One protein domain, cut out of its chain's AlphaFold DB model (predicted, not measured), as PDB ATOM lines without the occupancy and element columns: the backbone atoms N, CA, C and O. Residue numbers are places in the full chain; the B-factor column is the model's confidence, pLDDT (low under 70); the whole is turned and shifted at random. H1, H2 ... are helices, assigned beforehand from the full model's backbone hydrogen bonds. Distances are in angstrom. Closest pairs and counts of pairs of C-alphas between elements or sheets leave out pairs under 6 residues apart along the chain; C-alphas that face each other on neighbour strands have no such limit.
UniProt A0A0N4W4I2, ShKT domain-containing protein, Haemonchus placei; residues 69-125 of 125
ATOM      1  N   CYS A  69     131.359 124.345 166.501       95.44
ATOM      2  CA  CYS A  69     130.609 123.672 167.570       95.44
ATOM      3  C   CYS A  69     130.064 124.642 168.629       95.44
ATOM      4  O   CYS A  69     128.910 124.514 169.034       95.44
ATOM      5  N   ALA A  70     130.836 125.671 168.994       95.38
ATOM      6  CA  ALA A  70     130.377 126.721 169.903       95.38
ATOM      7  C   ALA A  70     129.176 127.505 169.339       95.38
ATOM      8  O   ALA A  70     128.227 127.786 170.065       95.38
ATOM      9  N   PHE A  71     129.184 127.793 168.035       96.75
ATOM     10  CA  PHE A  71     128.076 128.462 167.348       96.75
ATOM     11  C   PHE A  71     126.803 127.606 167.376       96.75
ATOM     12  O   PHE A  71     125.731 128.103 167.718       96.75
ATOM     13  N   TRP A  72     126.916 126.304 167.096       95.62
ATOM     14  CA  TRP A  72     125.772 125.387 167.169       95.62
ATOM     15  C   TRP A  72     125.136 125.373 168.559       95.62
ATOM     16  O   TRP A  72     123.913 125.453 168.667       95.62
ATOM     17  N   LEU A  73     125.959 125.332 169.610       96.00
ATOM     18  CA  LEU A  73     125.479 125.327 170.990       96.00
ATOM     19  C   LEU A  73     124.852 126.669 171.401       96.00
ATOM     20  O   LEU A  73     123.865 126.686 172.131       96.00
ATOM     21  N   GLN A  74     125.396 127.787 170.916       96.75
ATOM     22  CA  GLN A  74     124.883 129.124 171.215       96.75
ATOM     23  C   GLN A  74     123.499 129.374 170.603       96.75
ATOM     24  O   GLN A  74     122.662 130.021 171.227       96.75
ATOM     25  N   HIS A  75     123.251 128.859 169.397       96.88
ATOM     26  CA  HIS A  75     121.972 129.034 168.704       96.88
ATOM     27  C   HIS A  75     120.924 127.987 169.074       96.88
ATOM     28  O   HIS A  75     119.730 128.274 169.019       96.88
ATOM     29  N   ASN A  76     121.348 126.781 169.451       95.81
ATOM     30  CA  ASN A  76     120.450 125.738 169.914       95.81
ATOM     31  C   ASN A  76     121.100 124.953 171.067       95.81
ATOM     32  O   ASN A  76     121.887 124.036 170.817       95.81
ATOM     33  N   PRO A  77     120.735 125.240 172.330       95.44
ATOM     34  CA  PRO A  77     121.301 124.529 173.473       95.44
ATOM     35  C   PRO A  77     120.912 123.042 173.502       95.44
ATOM     36  O   PRO A  77     121.613 122.240 174.115       95.44
ATOM     37  N   ALA A  78     119.837 122.651 172.809       97.12
ATOM     38  CA  ALA A  78     119.397 121.264 172.680       97.12
ATOM     39  C   ALA A  78     120.038 120.533 171.484       97.12
ATOM     40  O   ALA A  78     119.766 119.357 171.265       97.12
ATOM     41  N   VAL A  79     120.922 121.170 170.702       96.75
ATOM     42  CA  VAL A  79     121.520 120.536 169.510       96.75
ATOM     43  C   VAL A  79     122.286 119.255 169.845       96.75
ATOM     44  O   VAL A  79     122.305 118.312 169.056       96.75
ATOM     45  N   CYS A  80     122.874 119.192 171.042       96.31
ATOM     46  CA  CYS A  80     123.573 118.008 171.515       96.31
ATOM     47  C   CYS A  80     122.613 116.831 171.764       96.31
ATOM     48  O   CYS A  80     123.009 115.688 171.569       96.31
ATOM     49  N   THR A  81     121.358 117.070 172.154       97.06
ATOM     50  CA  THR A  81     120.372 115.995 172.357       97.06
ATOM     51  C   THR A  81     119.625 115.662 171.070       97.06
ATOM     52  O   THR A  81     119.517 114.490 170.723       97.06
ATOM     53  N   GLU A  82     119.183 116.679 170.329       96.94
ATOM     54  CA  GLU A  82     118.409 116.525 169.088       96.94
ATOM     55  C   GLU A  82     119.233 115.881 167.967       96.94
ATOM     56  O   GLU A  82     118.750 115.027 167.230       96.94
ATOM     57  N   GLN A  83     120.507 116.267 167.850       95.81
ATOM     58  CA  GLN A  83     121.418 115.789 166.810       95.81
ATOM     59  C   GLN A  83     122.597 115.027 167.414       95.81
ATOM     60  O   GLN A  83     123.752 115.203 167.020       95.81
ATOM     61  N   ALA A  84     122.311 114.160 168.389       94.62
ATOM     62  CA  ALA A  84     123.330 113.471 169.176       94.62
ATOM     63  C   ALA A  84     124.317 112.654 168.326       94.62
ATOM     64  O   ALA A  84     125.514 112.657 168.601       94.62
ATOM     65  N   SER A  85     123.852 111.969 167.279       94.62
ATOM     66  CA  SER A  85     124.717 111.174 166.392       94.62
ATOM     67  C   SER A  85     125.716 112.046 165.628       94.62
ATOM     68  O   SER A  85     126.909 111.743 165.596       94.62
ATOM     69  N   PHE A  86     125.251 113.164 165.071       94.69
ATOM     70  CA  PHE A  86     126.097 114.115 164.357       94.69
ATOM     71  C   PHE A  86     127.060 114.834 165.308       94.69
ATOM     72  O   PHE A  86     128.260 114.929 165.035       94.69
ATOM     73  N   MET A  87     126.558 115.284 166.459       95.50
ATOM     74  CA  MET A  87     127.356 116.015 167.437       95.50
ATOM     75  C   MET A  87     128.413 115.135 168.107       95.50
ATOM     76  O   MET A  87     129.509 115.620 168.363       95.50
ATOM     77  N   LYS A  88     128.174 113.831 168.285       92.69
ATOM     78  CA  LYS A  88     129.210 112.886 168.739       92.69
ATOM     79  C   LYS A  88     130.402 112.795 167.788       92.69
ATOM     80  O   LYS A  88     131.524 112.657 168.251       92.69
ATOM     81  N   GLY A  89     130.179 112.872 166.476       91.25
ATOM     82  CA  GLY A  89     131.265 112.793 165.493       91.25
ATOM     83  C   GLY A  89     131.961 114.129 165.226       91.25
ATOM     84  O   GLY A  89     133.115 114.146 164.809       91.25
ATOM     85  N   GLN A  90     131.260 115.248 165.414       93.81
ATOM     86  CA  GLN A  90     131.745 116.566 164.990       93.81
ATOM     87  C   GLN A  90     132.099 117.496 166.149       93.81
ATOM     88  O   GLN A  90     132.994 118.325 166.001       93.81
ATOM     89  N   CYS A  91     131.407 117.358 167.275       94.69
ATOM     90  CA  CYS A  91     131.422 118.280 168.405       94.69
ATOM     91  C   CYS A  91     131.469 117.529 169.746       94.69
ATOM     92  O   CYS A  91     130.778 117.896 170.700       94.69
ATOM     93  N   ALA A  92     132.234 116.431 169.802       92.94
ATOM     94  CA  ALA A  92     132.261 115.519 170.942       92.94
ATOM     95  C   ALA A  92     132.620 116.226 172.255       92.94
ATOM     96  O   ALA A  92     132.002 115.971 173.288       92.94
ATOM     97  N   TYR A  93     133.588 117.139 172.188       92.81
ATOM     98  CA  TYR A  93     134.094 117.868 173.342       92.81
ATOM     99  C   TYR A  93     133.123 118.975 173.762       92.81
ATOM    100  O   TYR A  93     132.717 119.037 174.920       92.81
ATOM    101  N   THR A  94     132.664 119.801 172.815       93.81
ATOM    102  CA  THR A  94     131.705 120.887 173.090       93.81
ATOM    103  C   THR A  94     130.401 120.356 173.693       93.81
ATOM    104  O   THR A  94     129.881 120.935 174.646       93.81
ATOM    105  N   CYS A  95     129.888 119.234 173.181       93.88
ATOM    106  CA  CYS A  95     128.684 118.584 173.705       93.88
ATOM    107  C   CYS A  95     128.944 117.657 174.904       93.88
ATOM    108  O   CYS A  95     128.004 117.023 175.383       93.88
ATOM    109  N   LYS A  96     130.186 117.573 175.402       92.69
ATOM    110  CA  LYS A  96     130.581 116.751 176.560       92.69
ATOM    111  C   LYS A  96     130.222 115.267 176.424       92.69
ATOM    112  O   LYS A  96     129.886 114.603 177.400       92.69
ATOM    113  N   PHE A  97     130.314 114.726 175.213       91.75
ATOM    114  CA  PHE A  97     130.196 113.281 174.985       91.75
ATOM    115  C   PHE A  97     131.441 112.506 175.410       91.75
ATOM    116  O   PHE A  97     131.410 111.280 175.484       91.75
ATOM    117  N   CYS A  98     132.527 113.220 175.674       89.25
ATOM    118  CA  CYS A  98     133.798 112.695 176.124       89.25
ATOM    119  C   CYS A  98     134.431 113.690 177.107       89.25
ATOM    120  O   CYS A  98     134.024 114.853 177.179       89.25
ATOM    121  N   ILE A  99     135.425 113.222 177.855       83.19
ATOM    122  CA  ILE A  99     136.255 114.032 178.749       83.19
ATOM    123  C   ILE A  99     137.688 113.863 178.248       83.19
ATOM    124  O   ILE A  99     138.097 112.728 177.999       83.19
ATOM    125  N   SER A 100     138.424 114.958 178.047       80.19
ATOM    126  CA  SER A 100     139.828 114.857 177.640       80.19
ATOM    127  C   SER A 100     140.709 114.521 178.846       80.19
ATOM    128  O   SER A 100     140.380 114.874 179.978       80.19
ATOM    129  N   GLU A 101     141.849 113.862 178.626       78.25
ATOM    130  CA  GLU A 101     142.797 113.555 179.711       78.25
ATOM    131  C   GLU A 101     143.242 114.813 180.483       78.25
ATOM    132  O   GLU A 101     143.430 114.759 181.700       78.25
ATOM    133  N   MET A 102     143.338 115.965 179.806       71.94
ATOM    134  CA  MET A 102     143.621 117.250 180.452       71.94
ATOM    135  C   MET A 102     142.500 117.698 181.391       71.94
ATOM    136  O   MET A 102     142.801 118.133 182.495       71.94
ATOM    137  N   ASP A 103     141.227 117.550 181.013       79.69
ATOM    138  CA  ASP A 103     140.116 117.941 181.896       79.69
ATOM    139  C   ASP A 103     140.104 117.104 183.181       79.69
ATOM    140  O   ASP A 103     139.759 117.601 184.251       79.69
ATOM    141  N   ILE A 104     140.502 115.829 183.088       83.25
ATOM    142  CA  ILE A 104     140.645 114.944 184.252       83.25
ATOM    143  C   ILE A 104     141.782 115.441 185.148       83.25
ATOM    144  O   ILE A 104     141.618 115.511 186.367       83.25
ATOM    145  N   ALA A 105     142.922 115.805 184.555       83.94
ATOM    146  CA  ALA A 105     144.068 116.336 185.286       83.94
ATOM    147  C   ALA A 105     143.752 117.684 185.954       83.94
ATOM    148  O   ALA A 105     144.056 117.869 187.134       83.94
ATOM    149  N   ASP A 106     143.080 118.591 185.246       84.81
ATOM    150  CA  ASP A 106     142.669 119.899 185.758       84.81
ATOM    151  C   ASP A 106     141.639 119.753 186.884       84.81
ATOM    152  O   ASP A 106     141.763 120.394 187.931       84.81
ATOM    153  N   ALA A 107     140.662 118.851 186.727       86.62
ATOM    154  CA  ALA A 107     139.694 118.539 187.776       86.62
ATOM    155  C   ALA A 107     140.374 117.948 189.022       86.62
ATOM    156  O   ALA A 107     140.045 118.332 190.149       86.62
ATOM    157  N   ALA A 108     141.352 117.056 188.836       89.25
ATOM    158  CA  ALA A 108     142.131 116.484 189.929       89.25
ATOM    159  C   ALA A 108     142.985 117.544 190.645       89.25
ATOM    160  O   ALA A 108     143.041 117.556 191.876       89.25
ATOM    161  N   ALA A 109     143.603 118.466 189.902       90.81
ATOM    162  CA  ALA A 109     144.384 119.562 190.467       90.81
ATOM    163  C   ALA A 109     143.505 120.534 191.272       90.81
ATOM    164  O   ALA A 109     143.859 120.901 192.396       90.81
ATOM    165  N   LEU A 110     142.330 120.904 190.748       90.31
ATOM    166  CA  LEU A 110     141.361 121.726 191.480       90.31
ATOM    167  C   LEU A 110     140.903 121.039 192.772       90.31
ATOM    168  O   LEU A 110     140.862 121.674 193.826       90.31
ATOM    169  N   ALA A 111     140.610 119.737 192.710       92.75
ATOM    170  CA  ALA A 111     140.208 118.956 193.875       92.75
ATOM    171  C   ALA A 111     141.325 118.863 194.930       92.75
ATOM    172  O   ALA A 111     141.056 119.012 196.124       92.75
ATOM    173  N   ALA A 112     142.579 118.671 194.510       93.25
ATOM    174  CA  ALA A 112     143.731 118.641 195.408       93.25
ATOM    175  C   ALA A 112     143.937 119.986 196.122       93.25
ATOM    176  O   ALA A 112     144.160 120.012 197.334       93.25
ATOM    177  N   ASN A 113     143.798 121.102 195.399       93.44
ATOM    178  CA  ASN A 113     143.889 122.442 195.977       93.44
ATOM    179  C   ASN A 113     142.756 122.703 196.978       93.44
ATOM    180  O   ASN A 113     143.025 123.143 198.093       93.44
ATOM    181  N   ALA A 114     141.515 122.347 196.637       95.06
ATOM    182  CA  ALA A 114     140.378 122.478 197.546       95.06
ATOM    183  C   ALA A 114     140.560 121.639 198.827       95.06
ATOM    184  O   ALA A 114     140.303 122.115 199.934       95.06
ATOM    185  N   ALA A 115     141.066 120.406 198.708       94.25
ATOM    186  CA  ALA A 115     141.377 119.558 199.860       94.25
ATOM    187  C   ALA A 115     142.517 120.132 200.720       94.25
ATOM    188  O   ALA A 115     142.477 120.043 201.953       94.25
ATOM    189  N   ALA A 116     143.527 120.743 200.092       93.81
ATOM    190  CA  ALA A 116     144.621 121.411 200.787       93.81
ATOM    191  C   ALA A 116     144.145 122.665 201.539       93.81
ATOM    192  O   ALA A 116     144.545 122.870 202.691       93.81
ATOM    193  N   GLU A 117     143.265 123.467 200.935       94.56
ATOM    194  CA  GLU A 117     142.636 124.631 201.569       94.56
ATOM    195  C   GLU A 117     141.764 124.226 202.757       94.56
ATOM    196  O   GLU A 117     141.917 124.781 203.847       94.56
ATOM    197  N   GLU A 118     140.924 123.205 202.598       94.62
ATOM    198  CA  GLU A 118     140.101 122.669 203.685       94.62
ATOM    199  C   GLU A 118     140.975 122.134 204.833       94.62
ATOM    200  O   GLU A 118     140.752 122.442 206.005       94.62
ATOM    201  N   SER A 119     142.051 121.412 204.509       94.25
ATOM    202  CA  SER A 119     143.024 120.931 205.499       94.25
ATOM    203  C   SER A 119     143.774 122.073 206.188       94.25
ATOM    204  O   SER A 119     144.171 121.959 207.349       94.25
ATOM    205  N   ARG A 120     144.015 123.190 205.495       94.62
ATOM    206  CA  ARG A 120     144.596 124.401 206.088       94.62
ATOM    207  C   ARG A 120     143.598 125.071 207.028       94.62
ATOM    208  O   ARG A 120     143.972 125.397 208.148       94.62
ATOM    209  N   ARG A 121     142.335 125.206 206.622       94.81
ATOM    210  CA  ARG A 121     141.263 125.784 207.445       94.81
ATOM    211  C   ARG A 121     141.059 125.005 208.743       94.81
ATOM    212  O   ARG A 121     140.990 125.619 209.800       94.81
ATOM    213  N   ARG A 122     141.056 123.670 208.682       93.25
ATOM    214  CA  ARG A 122     140.942 122.797 209.869       93.25
ATOM    215  C   ARG A 122     142.118 122.889 210.834       93.25
ATOM    216  O   ARG A 122     141.937 122.618 212.007       93.25
ATOM    217  N   ARG A 123     143.312 123.247 210.357       91.50
ATOM    218  CA  ARG A 123     144.502 123.438 211.208       91.50
ATOM    219  C   ARG A 123     144.535 124.797 211.913       91.50
ATOM    220  O   ARG A 123     145.363 124.988 212.794       91.50
ATOM    221  N   HIS A 124     143.692 125.740 211.493       86.62
ATOM    222  CA  HIS A 124     143.580 127.076 212.083       86.62
ATOM    223  C   HIS A 124     142.344 127.241 212.988       86.62
ATOM    224  O   HIS A 124     142.125 128.338 213.499       86.62
ATOM    225  N   LEU A 125     141.552 126.178 213.164       72.75
ATOM    226  CA  LEU A 125     140.477 126.056 214.154       72.75
ATOM    227  C   LEU A 125     140.994 125.265 215.357       72.75
ATOM    228  O   LEU A 125     140.588 125.615 216.484       72.75
TER     229      LEU A 125
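What this domain is: This is residues 69 to 125 of the 125 residues of the protein "ShKT domain-containing protein" of Haemonchus placei (UniProt A0A0N4W4I2). Picture one long helix, H4, sticking out as an arm from a small compact head, where three short helices, H1, H2 and H3, and the unnamed residues 91 to 98 gather. The arm makes the length of the whole. The printed part has 57 residues with four named helices, in the order H1, H2, H3, H4, and no named strand; its class is all helix. It is extended, with a radius of gyration of the C-alphas of 17.7 A and spans of 52 by 22 by 15 A.

How they stand to each other: Begin with H4, residues 101 to 123, which is apart from H1, residues 69 to 75, from H2, residues 79 to 82, and from H3, residues 84 to 90. Residues 99 to 125, of which 101 to 123 belong to H4, stand free. In the head, H2 and H3 are close but not clearly touching; their closest C-alphas are those of Cys 80 and Met 87, 5.9 A apart. H1 and H2 only just touch, with 3 pairs of C-alphas within 8 A, and only at the corner by their link; Leu 73 and Val 79 have the closest C-alphas, 6.4 A apart. H1 and H3 are close but not clearly touching, the closest C-alphas being those of Cys 69 and Gln 90 at 7.6 A; they run opposite ways at a steep tilt of 44 degrees. In H1 and H4 every O i to N i+4 pair is within hydrogen-bond range, in H3 2 of 3, and H2 is too short for such a pair.

Where its parts are: Find C-alpha 101 at (142.797, 113.555, 179.711); from there H4 runs 33.1 A to C-alpha 123 at (144.502, 123.438, 211.208). H1 begins at C-alpha 69, (130.609, 123.672, 167.570), and is 10.2 A long; H2 measures 5.1 A and H3 9.9 A.

The domain as a whole: The C-alphas of Phe 86 and Leu 125 are the two farthest apart, 53.2 A. Without the free stretch, the body of 30 residues spans 20 by 15 by 12 A. The printed part has no cut; the link from H3 to H4 is short, the other two tight. No printed residue is under 70 in pLDDT.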